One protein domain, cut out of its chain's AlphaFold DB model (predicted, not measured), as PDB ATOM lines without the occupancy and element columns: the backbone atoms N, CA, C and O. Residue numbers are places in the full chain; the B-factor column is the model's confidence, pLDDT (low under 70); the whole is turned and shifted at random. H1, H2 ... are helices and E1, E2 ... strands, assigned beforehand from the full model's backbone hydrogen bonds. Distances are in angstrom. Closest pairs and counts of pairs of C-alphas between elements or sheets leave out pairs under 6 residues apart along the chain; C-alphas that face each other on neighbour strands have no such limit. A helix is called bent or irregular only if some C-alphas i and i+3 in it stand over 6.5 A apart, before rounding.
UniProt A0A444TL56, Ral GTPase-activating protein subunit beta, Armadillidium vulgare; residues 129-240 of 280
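AT A GLANCE: This is residues 129 to 240 of the 280 residues of the protein "Ral GTPase-activating protein subunit beta" of Armadillidium vulgare (UniProt A0A444TL56). A strongly twisted sheet of four strands has the long helix H2 packed along one face, while the short helix H1 covers part of E2 on the other face. A long link, residues 143 to 179, loops out beyond the end of the sheet where E2 begins, and its residues 165 to 173 stick out; a second long link, residues 200 to 214, folds back from the end of E3 to E4. The printed part has 112 residues, with two named helices and four named strands in the order E1, H1, E2, E3, E4, H2. The sheet is mixed, in the order E1, E2, E3, E4, and the class is mixed, helices and strands, with 51 residues, under half, in named elements. The whole is compact, with a radius of gyration of the C-alphas of 15.0 A and spans of 48 by 34 by 23 A.

IN THESE COORDINATES: The two longest strands are E2, residues 180 to 187, 23.2 A from first to last C-alpha, and E3, residues 192 to 199, 23.5 A. E2 begins at C-alpha 180 (92.054, 88.745, 172.855). E1 is residues 129 to 133, beginning at C-alpha 129 (94.292, 92.393, 168.720), and E4 is the three residues 215 to 217. H2, residues 218 to 238, is 30.9 A long and ends at C-alpha 238 (78.525, 96.184, 167.529). H2 is irregular, with C-alphas 219 and 222 standing 7.4 A apart. H1 is residues 137 to 142.

HOW THE PARTS SIT: In the sheet E1 and E4 are the edge strands, and E2 and E3 are inner strands. E1 and E2 are parallel, at 17 degrees between their directions, with N 132 and O 183 at 2.8 A and N 183 and O 130 at 2.8 A, within hydrogen-bond range. E2 and E3 form an antiparallel hairpin at 163 degrees, with N 184 and O 196 at 2.8 A and N 196 and O 184 at 3.0 A. E3 and E4 form a hairpin too, antiparallel at 130 degrees, with N 193 and O 216 at 2.9 A. E2, E3 and E4 make a meander, each strand the antiparallel neighbour of the one before. E1, H1 and E2 make a strand-helix-strand unit, two parallel neighbour strands with a helix between them in the chain, and its crossover is right-handed. H2 is on the sheet at a height of 8.6 A, over E2 and E3, and runs along the strands, at 9 degrees to E3 on the local plane. The closest C-alphas of H2 and E3 are those of Arg 218 and Leu 192, 6.2 A apart; those of H2 and E2 are Val 225 and Ile 183, 7.6 A apart. H2 and the sheet make two layers, a helix on one face of a sheet. H1 is on the opposite face at a height of 9.6 A, over E2 and along the strands, at 15 degrees to E2 on the local plane. The closest C-alphas of H1 and E2 are those of Leu 137 and His 186, 6.1 A apart. H1 and H2 are apart. In H2, 15 of 17 O i to N i+4 pairs are within hydrogen-bond range; in H1, 0 of 2 are, beside 3 of 3 O i to N i+3 pairs.

THE WHOLE: The two C-alphas farthest apart are those of Asn 172 and Asn 190, at 48.8 A. Without residues 165 to 173, which stand free, the body spans 42 by 33 by 22 A. The printed part has no cut. The links H1 to E2, 37 residues, and E3 to E4, 15 residues, are long; the other links are tight. The mean pLDDT of the printed part is 79.6, and 35 residues are under 70: residues 144 to 163, 167 to 177 and 202 to 205.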
ATOM      1  N   MET A 129      94.014  93.037 169.988       86.50
ATOM      2  CA  MET A 129      94.292  92.393 168.720       86.50
ATOM      3  C   MET A 129      95.779  92.476 168.435       86.50
ATOM      4  O   MET A 129      96.357  93.559 168.461       86.50
ATOM      5  N   PHE A 130      96.371  91.328 168.143       88.81
ATOM      6  CA  PHE A 130      97.780  91.199 167.816       88.81
ATOM      7  C   PHE A 130      97.925  90.685 166.389       88.81
ATOM      8  O   PHE A 130      97.193  89.798 165.955       88.81
ATOM      9  N   VAL A 131      98.888  91.240 165.662       91.94
ATOM     10  CA  VAL A 131      99.337  90.708 164.376       91.94
ATOM     11  C   VAL A 131     100.778  90.280 164.563       91.94
ATOM     12  O   VAL A 131     101.603  91.065 165.028       91.94
ATOM     13  N   VAL A 132     101.059  89.023 164.244       91.62
ATOM     14  CA  VAL A 132     102.266  88.342 164.693       91.62
ATOM     15  C   VAL A 132     102.957  87.718 163.507       91.62
ATOM     16  O   VAL A 132     102.392  86.871 162.818       91.62
ATOM     17  N   TRP A 133     104.200  88.123 163.295       93.00
ATOM     18  CA  TRP A 133     105.069  87.480 162.330       93.00
ATOM     19  C   TRP A 133     105.806  86.319 162.994       93.00
ATOM     20  O   TRP A 133     106.456  86.516 164.017       93.00
ATOM     21  N   LEU A 134     105.694  85.127 162.414       92.69
ATOM     22  CA  LEU A 134     106.307  83.905 162.922       92.69
ATOM     23  C   LEU A 134     107.496  83.489 162.064       92.69
ATOM     24  O   LEU A 134     107.391  83.431 160.836       92.69
ATOM     25  N   GLU A 135     108.599  83.135 162.719       89.81
ATOM     26  CA  GLU A 135     109.758  82.529 162.061       89.81
ATOM     27  C   GLU A 135     109.546  81.023 161.883       89.81
ATOM     28  O   GLU A 135     109.698  80.521 160.768       89.81
ATOM     29  N   SER A 136     109.080  80.327 162.928       90.81
ATOM     30  CA  SER A 136     108.596  78.947 162.852       90.81
ATOM     31  C   SER A 136     107.084  78.878 163.058       90.81
ATOM     32  O   SER A 136     106.525  79.577 163.899       90.81
ATOM     33  N   LEU A 137     106.394  78.004 162.320       87.69
ATOM     34  CA  LEU A 137     104.963  77.774 162.547       87.69
ATOM     35  C   LEU A 137     104.694  77.217 163.954       87.69
ATOM     36  O   LEU A 137     103.683  77.557 164.567       87.69
ATOM     37  N   ASP A 138     105.621  76.415 164.477       89.81
ATOM     38  CA  ASP A 138     105.520  75.825 165.814       89.81
ATOM     39  C   ASP A 138     105.580  76.894 166.917       89.81
ATOM     40  O   ASP A 138     105.030  76.694 168.003       89.81
ATOM     41  N   ASP A 139     106.149  78.072 166.621       87.94
ATOM     42  CA  ASP A 139     106.186  79.193 167.560       87.94
ATOM     43  C   ASP A 139     104.781  79.675 167.920       87.94
ATOM     44  O   ASP A 139     104.599  80.173 169.027       87.94
ATOM     45  N   ALA A 140     103.782  79.483 167.046       86.94
ATOM     46  CA  ALA A 140     102.389  79.839 167.316       86.94
ATOM     47  C   ALA A 140     101.865  79.171 168.597       86.94
ATOM     48  O   ALA A 140     101.214  79.819 169.411       86.94
ATOM     49  N   GLN A 141     102.212  77.898 168.815       83.56
ATOM     50  CA  GLN A 141     101.771  77.119 169.983       83.56
ATOM     51  C   GLN A 141     102.347  77.655 171.293       83.56
ATOM     52  O   GLN A 141     101.818  77.434 172.380       83.56
ATOM     53  N   VAL A 142     103.459  78.372 171.184       80.69
ATOM     54  CA  VAL A 142     104.156  78.992 172.294       80.69
ATOM     55  C   VAL A 142     104.161  80.510 172.138       80.69
ATOM     56  O   VAL A 142     105.005  81.162 172.751       80.69
ATOM     57  N   PHE A 143     103.253  81.107 171.357       74.06
ATOM     58  CA  PHE A 143     103.230  82.545 171.092       74.06
ATOM     59  C   PHE A 143     102.127  83.292 171.851       74.06
ATOM     60  O   PHE A 143     100.966  82.910 171.860       74.06
ATOM     61  N   PRO A 144     102.506  84.432 172.430       59.47
ATOM     62  CA  PRO A 144     103.494  84.363 173.453       59.47
ATOM     63  C   PRO A 144     102.837  83.350 174.462       59.47
ATOM     64  O   PRO A 144     101.735  83.633 174.855       59.47
ATOM     65  N   GLN A 145     103.318  82.141 174.829       58.53
ATOM     66  CA  GLN A 145     102.646  81.179 175.757       58.53
ATOM     67  C   GLN A 145     101.806  81.798 176.887       58.53
ATOM     68  O   GLN A 145     100.864  81.216 177.394       58.53
ATOM     69  N   LYS A 146     102.135  82.911 177.512       56.94
ATOM     70  CA  LYS A 146     103.059  84.024 177.274       56.94
ATOM     71  C   LYS A 146     102.351  85.374 176.980       56.94
ATOM     72  O   LYS A 146     102.880  86.389 177.385       56.94
ATOM     73  N   LEU A 147     101.081  85.395 176.552       56.88
ATOM     74  CA  LEU A 147     100.009  86.294 176.987       56.88
ATOM     75  C   LEU A 147      99.231  85.505 178.037       56.88
ATOM     76  O   LEU A 147      98.054  85.183 177.898       56.88
ATOM     77  N   VAL A 148     100.032  85.063 179.009       54.62
ATOM     78  CA  VAL A 148      99.957  83.848 179.827       54.62
ATOM     79  C   VAL A 148      98.530  83.384 180.107       54.62
ATOM     80  O   VAL A 148      97.855  83.800 181.040       54.62
ATOM     81  N   PHE A 149      98.094  82.488 179.225       52.81
ATOM     82  CA  PHE A 149      96.816  81.784 179.215       52.81
ATOM     83  C   PHE A 149      95.548  82.656 179.222       52.81
ATOM     84  O   PHE A 149      94.503  82.222 179.695       52.81
ATOM     85  N   TYR A 150      95.619  83.873 178.672       54.84
ATOM     86  CA  TYR A 150      94.580  84.916 178.762       54.84
ATOM     87  C   TYR A 150      94.485  85.583 180.155       54.84
ATOM     88  O   TYR A 150      93.466  86.164 180.522       54.84
ATOM     89  N   LEU A 151      95.585  85.472 180.907       55.06
ATOM     90  CA  LEU A 151      96.069  86.220 182.070       55.06
ATOM     91  C   LEU A 151      95.093  86.618 183.181       55.06
ATOM     92  O   LEU A 151      94.759  87.776 183.405       55.06
ATOM     93  N   ASN A 152      94.823  85.640 184.041       48.16
ATOM     94  CA  ASN A 152      94.790  85.883 185.481       48.16
ATOM     95  C   ASN A 152      96.205  85.807 186.075       48.16
ATOM     96  O   ASN A 152      96.600  84.729 186.501       48.16
ATOM     97  N   SER A 153      96.910  86.947 186.041       56.59
ATOM     98  CA  SER A 153      98.287  87.281 186.500       56.59
ATOM     99  C   SER A 153      98.919  86.408 187.618       56.59
ATOM    100  O   SER A 153      98.211  85.921 188.490       56.59
ATOM    101  N   ASP A 154     100.249  86.224 187.710       53.38
ATOM    102  CA  ASP A 154     101.232  87.312 187.597       53.38
ATOM    103  C   ASP A 154     102.507  87.075 186.761       53.38
ATOM    104  O   ASP A 154     103.290  86.155 186.982       53.38
ATOM    105  N   VAL A 155     102.665  88.021 185.828       53.06
ATOM    106  CA  VAL A 155     103.831  88.521 185.082       53.06
ATOM    107  C   VAL A 155     104.692  87.534 184.289       53.06
ATOM    108  O   VAL A 155     105.661  86.950 184.773       53.06
ATOM    109  N   SER A 156     104.482  87.531 182.969       47.41
ATOM    110  CA  SER A 156     105.584  87.302 182.030       47.41
ATOM    111  C   SER A 156     106.409  88.578 181.849       47.41
ATOM    112  O   SER A 156     105.858  89.663 181.706       47.41
ATOM    113  N   LYS A 157     107.733  88.408 181.761       47.72
ATOM    114  CA  LYS A 157     108.838  89.382 181.584       47.72
ATOM    115  C   LYS A 157     108.684  90.441 180.464       47.72
ATOM    116  O   LYS A 157     109.563  91.278 180.287       47.72
ATOM    117  N   TYR A 158     107.575  90.429 179.732       52.97
ATOM    118  CA  TYR A 158     107.190  91.410 178.726       52.97
ATOM    119  C   TYR A 158     105.696  91.679 178.906       52.97
ATOM    120  O   TYR A 158     104.869  90.837 178.551       52.97
ATOM    121  N   ASP A 159     105.340  92.815 179.504       61.56
ATOM    122  CA  ASP A 159     103.946  93.213 179.683       61.56
ATOM    123  C   ASP A 159     103.366  93.684 178.338       61.56
ATOM    124  O   ASP A 159     103.202  94.874 178.065       61.56
ATOM    125  N   PHE A 160     103.081  92.725 177.453       64.44
ATOM    126  CA  PHE A 160     102.385  92.958 176.186       64.44
ATOM    127  C   PHE A 160     100.960  93.517 176.401       64.44
ATOM    128  O   PHE A 160     100.317  93.965 175.448       64.44
ATOM    129  N   LEU A 161     100.450  93.516 177.639       63.78
ATOM    130  CA  LEU A 161      99.172  94.124 177.986       63.78
ATOM    131  C   LEU A 161      99.338  95.631 178.228       63.78
ATOM    132  O   LEU A 161      98.534  96.407 177.713       63.78
ATOM    133  N   SER A 162     100.399  96.078 178.901       65.81
ATOM    134  CA  SER A 162     100.666  97.514 179.091       65.81
ATOM    135  C   SER A 162     100.713  98.285 177.771       65.81
ATOM    136  O   SER A 162     100.115  99.353 177.659       65.81
ATOM    137  N   ILE A 163     101.324  97.708 176.732       69.69
ATOM    138  CA  ILE A 163     101.443  98.345 175.409       69.69
ATOM    139  C   ILE A 163     100.103  98.481 174.674       69.69
ATOM    140  O   ILE A 163     100.009  99.231 173.709       69.69
ATOM    141  N   THR A 164      99.077  97.736 175.094       73.75
ATOM    142  CA  THR A 164      97.726  97.816 174.522       73.75
ATOM    143  C   THR A 164      96.767  98.600 175.419       73.75
ATOM    144  O   THR A 164      95.598  98.751 175.067       73.75
ATOM    145  N   SER A 165      97.246  99.137 176.548       72.25
ATOM    146  CA  SER A 165      96.463 100.017 177.410       72.25
ATOM    147  C   SER A 165      96.224 101.357 176.722       72.25
ATOM    148  O   SER A 165      97.153 102.062 176.338       72.25
ATOM    149  N   THR A 166      94.954 101.726 176.590       73.31
ATOM    150  CA  THR A 166      94.548 103.014 176.009       73.31
ATOM    151  C   THR A 166      94.347 104.101 177.068       73.31
ATOM    152  O   THR A 166      93.988 105.227 176.734       73.31
ATOM    153  N   GLY A 167      94.499 103.759 178.356       69.69
ATOM    154  CA  GLY A 167      94.131 104.624 179.484       69.69
ATOM    155  C   GLY A 167      92.621 104.853 179.634       69.69
ATOM    156  O   GLY A 167      92.196 105.567 180.538       69.69
ATOM    157  N   LEU A 168      91.799 104.254 178.765       67.06
ATOM    158  CA  LEU A 168      90.342 104.343 178.831       67.06
ATOM    159  C   LEU A 168      89.724 103.211 179.648       67.06
ATOM    160  O   LEU A 168      88.539 103.287 179.942       67.06
ATOM    161  N   GLU A 169      90.492 102.182 180.002       69.50
ATOM    162  CA  GLU A 169      90.039 101.018 180.767       69.50
ATOM    163  C   GLU A 169      89.323 101.431 182.066       69.50
ATOM    164  O   GLU A 169      89.791 102.299 182.804       69.50
ATOM    165  N   SER A 170      88.178 100.811 182.370       63.50
ATOM    166  CA  SER A 170      87.495 101.062 183.644       63.50
ATOM    167  C   SER A 170      88.294 100.439 184.796       63.50
ATOM    168  O   SER A 170      88.663  99.267 184.689       63.50
ATOM    169  N   PRO A 171      88.492 101.143 185.930       59.94
ATOM    170  CA  PRO A 171      89.239 100.610 187.074       59.94
ATOM    171  C   PRO A 171      88.587  99.359 187.684       59.94
ATOM    172  O   PRO A 171      89.255  98.568 188.339       59.94
ATOM    173  N   ASN A 172      87.288  99.150 187.441       59.00
ATOM    174  CA  ASN A 172      86.552  97.971 187.904       59.00
ATOM    175  C   ASN A 172      86.535  96.826 186.879       59.00
ATOM    176  O   ASN A 172      85.941  95.775 187.143       59.00
ATOM    177  N   MET A 173      87.123  97.016 185.694       62.69
ATOM    178  CA  MET A 173      87.131  95.991 184.659       62.69
ATOM    179  C   MET A 173      88.170  94.932 185.004       62.69
ATOM    180  O   MET A 173      89.372  95.174 184.990       62.69
ATOM    181  N   LYS A 174      87.695  93.726 185.314       59.91
ATOM    182  CA  LYS A 174      88.582  92.588 185.540       59.91
ATOM    183  C   LYS A 174      89.240  92.229 184.210       59.91
ATOM    184  O   LYS A 174      88.535  91.889 183.257       59.91
ATOM    185  N   GLU A 175      90.570  92.231 184.175       62.12
ATOM    186  CA  GLU A 175      91.378  91.863 183.001       62.12
ATOM    187  C   GLU A 175      90.980  90.491 182.420       62.12
ATOM    188  O   GLU A 175      90.966  90.315 181.206       62.12
ATOM    189  N   LYS A 176      90.453  89.598 183.278       56.34
ATOM    190  CA  LYS A 176      89.814  88.308 182.935       56.34
ATOM    191  C   LYS A 176      88.756  88.361 181.828       56.34
ATOM    192  O   LYS A 176      88.433  87.326 181.258       56.34
ATOM    193  N   SER A 177      88.131  89.515 181.614       62.62
ATOM    194  CA  SER A 177      87.012  89.685 180.679       62.62
ATOM    195  C   SER A 177      87.418  90.317 179.349       62.62
ATOM    196  O   SER A 177      86.572  90.442 178.467       62.62
ATOM    197  N   ILE A 178      88.692  90.704 179.194       75.00
ATOM    198  CA  ILE A 178      89.191  91.336 177.975       75.00
ATOM    199  C   ILE A 178      89.428  90.258 176.930       75.00
ATOM    200  O   ILE A 178      90.329  89.430 177.091       75.00
ATOM    201  N   PRO A 179      88.671  90.257 175.830       78.94
ATOM    202  CA  PRO A 179      88.813  89.187 174.882       78.94
ATOM    203  C   PRO A 179      89.907  89.541 173.857       78.94
ATOM    204  O   PRO A 179      89.959  90.651 173.314       78.94
ATOM    205  N   ILE A 180      90.815  88.587 173.635       82.12
ATOM    206  CA  ILE A 180      92.054  88.745 172.855       82.12
ATOM    207  C   ILE A 180      91.941  87.984 171.531       82.12
ATOM    208  O   ILE A 180      91.404  86.875 171.501       82.12
ATOM    209  N   TYR A 181      92.466  88.582 170.462       86.88
ATOM    210  CA  TYR A 181      92.584  87.997 169.129       86.88
ATOM    211  C   TYR A 181      94.013  88.101 168.606       86.88
ATOM    212  O   TYR A 181      94.677  89.122 168.798       86.88
ATOM    213  N   VAL A 182      94.464  87.076 167.894       90.06
ATOM    214  CA  VAL A 182      95.807  87.007 167.323       90.06
ATOM    215  C   VAL A 182      95.722  86.540 165.871       90.06
ATOM    216  O   VAL A 182      95.078  85.540 165.563       90.06
ATOM    217  N   ILE A 183      96.367  87.281 164.969       93.69
ATOM    218  CA  ILE A 183      96.562  86.906 163.566       93.69
ATOM    219  C   ILE A 183      98.032  86.543 163.383       93.69
ATOM    220  O   ILE A 183      98.897  87.421 163.339       93.69
ATOM    221  N   PHE A 184      98.305  85.253 163.259       95.19
ATOM    222  CA  PHE A 184      99.620  84.708 162.967       95.19
ATOM    223  C   PHE A 184      99.898  84.699 161.472       95.19
ATOM    224  O   PHE A 184      99.040  84.325 160.673       95.19
ATOM    225  N   ILE A 185     101.113  85.081 161.095       97.38
ATOM    226  CA  ILE A 185     101.586  85.122 159.716       97.38
ATOM    227  C   ILE A 185     102.918  84.385 159.659       97.38
ATOM    228  O   ILE A 185     103.902  84.845 160.232       97.38
ATOM    229  N   HIS A 186     102.961  83.274 158.932       96.94
ATOM    230  CA  HIS A 186     104.168  82.480 158.728       96.94
ATOM    231  C   HIS A 186     104.532  82.422 157.231       96.94
ATOM    232  O   HIS A 186     103.701  81.998 156.417       96.94
ATOM    233  N   PRO A 187     105.736  82.860 156.821       97.12
ATOM    234  CA  PRO A 187     106.203  82.718 155.446       97.12
ATOM    235  C   PRO A 187     106.486  81.252 155.100       97.12
ATOM    236  O   PRO A 187     107.126  80.536 155.858       97.12
ATOM    237  N   LEU A 188     106.069  80.821 153.911       96.25
ATOM    238  CA  LEU A 188     106.367  79.499 153.363       96.25
ATOM    239  C   LEU A 188     107.520  79.574 152.353       96.25
ATOM    240  O   LEU A 188     107.726  80.598 151.695       96.25
ATOM    241  N   ALA A 189     108.232  78.460 152.162       95.12
ATOM    242  CA  ALA A 189     109.375  78.374 151.243       95.12
ATOM    243  C   ALA A 189     109.026  78.728 149.781       95.12
ATOM    244  O   ALA A 189     109.862  79.240 149.043       95.12
ATOM    245  N   ASN A 190     107.774  78.516 149.367       95.12
ATOM    246  CA  ASN A 190     107.272  78.868 148.034       95.12
ATOM    247  C   ASN A 190     106.918  80.364 147.872       95.12
ATOM    248  O   ASN A 190     106.349  80.759 146.855       95.12
ATOM    249  N   GLY A 191     107.202  81.202 148.875       93.88
ATOM    250  CA  GLY A 191     106.910  82.637 148.861       93.88
ATOM    251  C   GLY A 191     105.449  83.002 149.151       93.88
ATOM    252  O   GLY A 191     105.099  84.188 149.092       93.88
ATOM    253  N   LEU A 192     104.604  82.013 149.464       97.56
ATOM    254  CA  LEU A 192     103.272  82.215 150.029       97.56
ATOM    255  C   LEU A 192     103.354  82.387 151.551       97.56
ATOM    256  O   LEU A 192     104.421  82.289 152.152       97.56
ATOM    257  N   PHE A 193     102.213  82.665 152.170       98.00
ATOM    258  CA  PHE A 193     102.099  82.885 153.606       98.00
ATOM    259  C   PHE A 193     100.965  82.049 154.160       98.00
ATOM    260  O   PHE A 193      99.855  82.112 153.634       98.00
ATOM    261  N   ARG A 194     101.236  81.300 155.224       97.31
ATOM    262  CA  ARG A 194     100.211  80.637 156.021       97.31
ATOM    263  C   ARG A 194      99.735  81.594 157.106       97.31
ATOM    264  O   ARG A 194     100.550  82.212 157.788       97.31
ATOM    265  N   VAL A 195      98.422  81.722 157.233       96.56
ATOM    266  CA  VAL A 195      97.765  82.516 158.264       96.56
ATOM    267  C   VAL A 195      97.087  81.583 159.250       96.56
ATOM    268  O   VAL A 195      96.386  80.659 158.842       96.56
ATOM    269  N   ASN A 196      97.263  81.858 160.538       93.81
ATOM    270  CA  ASN A 196      96.523  81.205 161.608       93.81
ATOM    271  C   ASN A 196      95.799  82.254 162.453       93.81
ATOM    272  O   ASN A 196      96.345  83.325 162.724       93.81
ATOM    273  N   LEU A 197      94.555  81.972 162.822       92.12
ATOM    274  CA  LEU A 197      93.727  82.858 163.636       92.12
ATOM    275  C   LEU A 197      93.517  82.203 164.998       92.12
ATOM    276  O   LEU A 197      93.030  81.078 165.064       92.12
ATOM    277  N   ASP A 198      93.852  82.917 166.067       88.38
ATOM    278  CA  ASP A 198      93.761  82.407 167.437       88.38
ATOM    279  C   ASP A 198      93.155  83.447 168.397       88.38
ATOM    280  O   ASP A 198      93.079  84.641 168.082       88.38
ATOM    281  N   GLY A 199      92.679  82.999 169.561       82.06
ATOM    282  CA  GLY A 199      91.990  83.817 170.560       82.06
ATOM    283  C   GLY A 199      90.599  83.306 170.950       82.06
ATOM    284  O   GLY A 199      90.189  82.190 170.634       82.06
ATOM    285  N   GLN A 200      89.806  84.174 171.587       74.44
ATOM    286  CA  GLN A 200      88.403  83.893 171.943       74.44
ATOM    287  C   GLN A 200      87.472  84.034 170.721       74.44
ATOM    288  O   GLN A 200      86.601  84.915 170.658       74.44
ATOM    289  N   LEU A 201      87.690  83.186 169.712       70.38
ATOM    290  CA  LEU A 201      86.901  83.131 168.485       70.38
ATOM    291  C   LEU A 201      85.682  82.219 168.678       70.38
ATOM    292  O   LEU A 201      85.792  80.998 168.735       70.38
ATOM    293  N   THR A 202      84.490  82.808 168.735       69.12
ATOM    294  CA  THR A 202      83.234  82.075 168.516       69.12
ATOM    295  C   THR A 202      82.862  82.167 167.035       69.12
ATOM    296  O   THR A 202      83.265  83.109 166.350       69.12
ATOM    297  N   LYS A 203      82.050  81.231 166.519       66.88
ATOM    298  CA  LYS A 203      81.553  81.289 165.125       66.88
ATOM    299  C   LYS A 203      80.858  82.617 164.790       66.88
ATOM    300  O   LYS A 203      80.883  83.035 163.641       66.88
ATOM    301  N   LEU A 204      80.266  83.268 165.792       60.88
ATOM    302  CA  LEU A 204      79.615  84.573 165.660       60.88
ATOM    303  C   LEU A 204      80.631  85.715 165.509       60.88
ATOM    304  O   LEU A 204      80.372  86.663 164.774       60.88
ATOM    305  N   ASN A 205      81.809  85.577 166.122       67.12
ATOM    306  CA  ASN A 205      82.850  86.602 166.159       67.12
ATOM    307  C   ASN A 205      83.817  86.530 164.958       67.12
ATOM    308  O   ASN A 205      84.655  87.421 164.804       67.12
ATOM    309  N   LEU A 206      83.738  85.489 164.114       74.06
ATOM    310  CA  LEU A 206      84.541  85.408 162.891       74.06
ATOM    311  C   LEU A 206      84.057  86.437 161.871       74.06
ATOM    312  O   LEU A 206      82.890  86.506 161.484       74.06
ATOM    313  N   ALA A 207      84.995  87.273 161.454       73.38
ATOM    314  CA  ALA A 207      84.691  88.564 160.887       73.38
ATOM    315  C   ALA A 207      85.798  88.985 159.931       73.38
ATOM    316  O   ALA A 207      86.670  89.765 160.295       73.38
ATOM    317  N   GLY A 208      85.784  88.491 158.700       83.19
ATOM    318  CA  GLY A 208      86.799  88.884 157.735       83.19
ATOM    319  C   GLY A 208      86.941  87.924 156.569       83.19
ATOM    320  O   GLY A 208      86.315  86.868 156.562       83.19
ATOM    321  N   PRO A 209      87.751  88.308 155.575       88.62
ATOM    322  CA  PRO A 209      88.060  87.455 154.436       88.62
ATOM    323  C   PRO A 209      89.078  86.348 154.759       88.62
ATOM    324  O   PRO A 209      89.234  85.441 153.946       88.62
ATOM    325  N   LEU A 210      89.793  86.438 155.892       93.12
ATOM    326  CA  LEU A 210      90.741  85.408 156.316       93.12
ATOM    327  C   LEU A 210      90.063  84.298 157.115       93.12
ATOM    328  O   LEU A 210      89.221  84.561 157.975       93.12
ATOM    329  N   VAL A 211      90.497  83.068 156.860       90.94
ATOM    330  CA  VAL A 211      90.104  81.859 157.596       90.94
ATOM    331  C   VAL A 211      91.345  81.256 158.258       90.94
ATOM    332  O   VAL A 211      92.458  81.407 157.750       90.94
ATOM    333  N   ASP A 212      91.171  80.587 159.399       91.38
ATOM    334  CA  ASP A 212      92.276  79.877 160.046       91.38
ATOM    335  C   ASP A 212      92.886  78.811 159.115       91.38
ATOM    336  O   ASP A 212      92.184  78.119 158.377       91.38
ATOM    337  N   GLY A 213      94.216  78.725 159.119       93.00
ATOM    338  CA  GLY A 213      95.000  77.833 158.267       93.00
ATOM    339  C   GLY A 213      95.131  78.266 156.802       93.00
ATOM    340  O   GLY A 213      95.775  77.555 156.026       93.00
ATOM    341  N   GLN A 214      94.556  79.403 156.397       95.44
ATOM    342  CA  GLN A 214      94.548  79.839 155.001       95.44
ATOM    343  C   GLN A 214      95.956  80.175 154.485       95.44
ATOM    344  O   GLN A 214      96.753  80.821 155.164       95.44
ATOM    345  N   VAL A 215      96.241  79.791 153.237       97.44
ATOM    346  CA  VAL A 215      97.479  80.156 152.536       97.44
ATOM    347  C   VAL A 215      97.189  81.237 151.500       97.44
ATOM    348  O   VAL A 215      96.307  81.080 150.656       97.44
ATOM    349  N   ILE A 216      97.932  82.341 151.552       97.19
ATOM    350  CA  ILE A 216      97.704  83.525 150.716       97.19
ATOM    351  C   ILE A 216      98.996  84.067 150.111       97.19
ATOM    352  O   ILE A 216     100.098  83.878 150.627       97.19
ATOM    353  N   SER A 217      98.863  84.769 148.984       97.62
ATOM    354  CA  SER A 217     100.004  85.390 148.315       97.62
ATOM    355  C   SER A 217     100.431  86.691 149.001       97.62
ATOM    356  O   SER A 217      99.619  87.431 149.564       97.62
ATOM    357  N   ARG A 218     101.717  87.034 148.857       95.69
ATOM    358  CA  ARG A 218     102.303  88.288 149.361       95.69
ATOM    359  C   ARG A 218     101.517  89.541 148.962       95.69
ATOM    360  O   ARG A 218     101.449  90.491 149.736       95.69
ATOM    361  N   ARG A 219     100.970  89.563 147.740       96.50
ATOM    362  CA  ARG A 219     100.316  90.746 147.156       96.50
ATOM    363  C   ARG A 219      99.046  91.133 147.910       96.50
ATOM    364  O   ARG A 219      98.789  92.318 148.082       96.50
ATOM    365  N   VAL A 220      98.292  90.142 148.380       96.38
ATOM    366  CA  VAL A 220      96.996  90.352 149.044       96.38
ATOM    367  C   VAL A 220      97.084  90.278 150.569       96.38
ATOM    368  O   VAL A 220      96.218  90.833 151.240       96.38
ATOM    369  N   LEU A 221      98.145  89.666 151.116       96.12
ATOM    370  CA  LEU A 221      98.362  89.458 152.555       96.12
ATOM    371  C   LEU A 221      98.027  90.694 153.399       96.12
ATOM    372  O   LEU A 221      97.174  90.630 154.279       96.12
ATOM    373  N   GLY A 222      98.653  91.836 153.102       93.44
ATOM    374  CA  GLY A 222      98.466  93.047 153.903       93.44
ATOM    375  C   GLY A 222      97.024  93.565 153.900       93.44
ATOM    376  O   GLY A 222      96.531  93.995 154.938       93.44
ATOM    377  N   ALA A 223      96.337  93.510 152.755       93.19
ATOM    378  CA  ALA A 223      94.950  93.961 152.648       93.19
ATOM    379  C   ALA A 223      93.998  93.029 153.409       93.19
ATOM    380  O   ALA A 223      93.162  93.503 154.175       93.19
ATOM    381  N   LEU A 224      94.166  91.712 153.258       95.25
ATOM    382  CA  LEU A 224      93.322  90.726 153.930       95.25
ATOM    383  C   LEU A 224      93.501  90.751 155.453       95.25
ATOM    384  O   LEU A 224      92.510  90.688 156.181       95.25
ATOM    385  N   VAL A 225      94.738  90.909 155.940       94.62
ATOM    386  CA  VAL A 225      95.025  91.037 157.379       94.62
ATOM    387  C   VAL A 225      94.373  92.296 157.946       94.62
ATOM    388  O   VAL A 225      93.649  92.201 158.934       94.62
ATOM    389  N   ARG A 226      94.542  93.457 157.292       93.56
ATOM    390  CA  ARG A 226      93.902  94.717 157.718       93.56
ATOM    391  C   ARG A 226      92.382  94.613 157.749       93.56
ATOM    392  O   ARG A 226      91.769  95.002 158.738       93.56
ATOM    393  N   GLN A 227      91.778  94.070 156.693       92.50
ATOM    394  CA  GLN A 227      90.324  93.966 156.612       92.50
ATOM    395  C   GLN A 227      89.764  93.017 157.674       92.50
ATOM    396  O   GLN A 227      88.747  93.323 158.289       92.50
ATOM    397  N   THR A 228      90.429  91.884 157.911       93.00
ATOM    398  CA  THR A 228      90.036  90.931 158.963       93.00
ATOM    399  C   THR A 228      90.146  91.580 160.339       93.00
ATOM    400  O   THR A 228      89.203  91.534 161.120       93.00
ATOM    401  N   ALA A 229      91.252  92.274 160.601       91.50
ATOM    402  CA  ALA A 229      91.474  93.017 161.831       91.50
ATOM    403  C   ALA A 229      90.372  94.065 162.098       91.50
ATOM    404  O   ALA A 229      89.722  94.053 163.144       91.50
ATOM    405  N   LEU A 230      90.099  94.934 161.120       90.00
ATOM    406  CA  LEU A 230      89.053  95.957 161.215       90.00
ATOM    407  C   LEU A 230      87.664  95.350 161.412       90.00
ATOM    408  O   LEU A 230      86.893  95.828 162.245       90.00
ATOM    409  N   ASN A 231      87.345  94.288 160.673       90.31
ATOM    410  CA  ASN A 231      86.046  93.637 160.750       90.31
ATOM    411  C   ASN A 231      85.827  92.949 162.105       90.31
ATOM    412  O   ASN A 231      84.725  93.062 162.647       90.31
ATOM    413  N   MET A 232      86.842  92.284 162.669       88.19
ATOM    414  CA  MET A 232      86.782  91.713 164.022       88.19
ATOM    415  C   MET A 232      86.551  92.806 165.068       88.19
ATOM    416  O   MET A 232      85.609  92.717 165.857       88.19
ATOM    417  N   CYS A 233      87.330  93.892 165.022       84.88
ATOM    418  CA  CYS A 233      87.159  95.025 165.934       84.88
ATOM    419  C   CYS A 233      85.779  95.682 165.817       84.88
ATOM    420  O   CYS A 233      85.142  95.998 166.823       84.88
ATOM    421  N   LYS A 234      85.303  95.902 164.587       84.25
ATOM    422  CA  LYS A 234      84.000  96.519 164.319       84.25
ATOM    423  C   LYS A 234      82.862  95.639 164.818       84.25
ATOM    424  O   LYS A 234      81.965  96.145 165.481       84.25
ATOM    425  N   ARG A 235      82.908  94.336 164.542       85.50
ATOM    426  CA  ARG A 235      81.873  93.395 164.978       85.50
ATOM    427  C   ARG A 235      81.784  93.315 166.492       85.50
ATOM    428  O   ARG A 235      80.701  93.496 167.027       85.50
ATOM    429  N   ARG A 236      82.924  93.207 167.175       81.06
ATOM    430  CA  ARG A 236      82.949  93.223 168.638       81.06
ATOM    431  C   ARG A 236      82.381  94.509 169.240       81.06
ATOM    432  O   ARG A 236      81.726  94.465 170.273       81.06
ATOM    433  N   ARG A 237      82.619  95.668 168.611       79.75
ATOM    434  CA  ARG A 237      81.983  96.927 169.041       79.75
ATOM    435  C   ARG A 237      80.462  96.853 168.903       79.75
ATOM    436  O   ARG A 237      79.773  97.304 169.801       79.75
ATOM    437  N   LEU A 238      79.960  96.285 167.809       80.19
ATOM    438  CA  LEU A 238      78.525  96.184 167.529       80.19
ATOM    439  C   LEU A 238      77.804  95.119 168.367       80.19
ATOM    440  O   LEU A 238      76.612  95.260 168.602       80.19
ATOM    441  N   GLU A 239      78.505  94.085 168.833       77.88
ATOM    442  CA  GLU A 239      77.966  93.072 169.757       77.88
ATOM    443  C   GLU A 239      77.654  93.632 171.154       77.88
ATOM    444  O   GLU A 239      76.957  92.990 171.934       77.88
ATOM    445  N   SER A 240      78.183  94.809 171.500       74.44
ATOM    446  CA  SER A 240      77.937  95.436 172.794       74.44
ATOM    447  C   SER A 240      76.756  96.401 172.723       74.44
ATOM    448  O   SER A 240      76.856  97.458 172.100       74.44
TER     449      SER A 240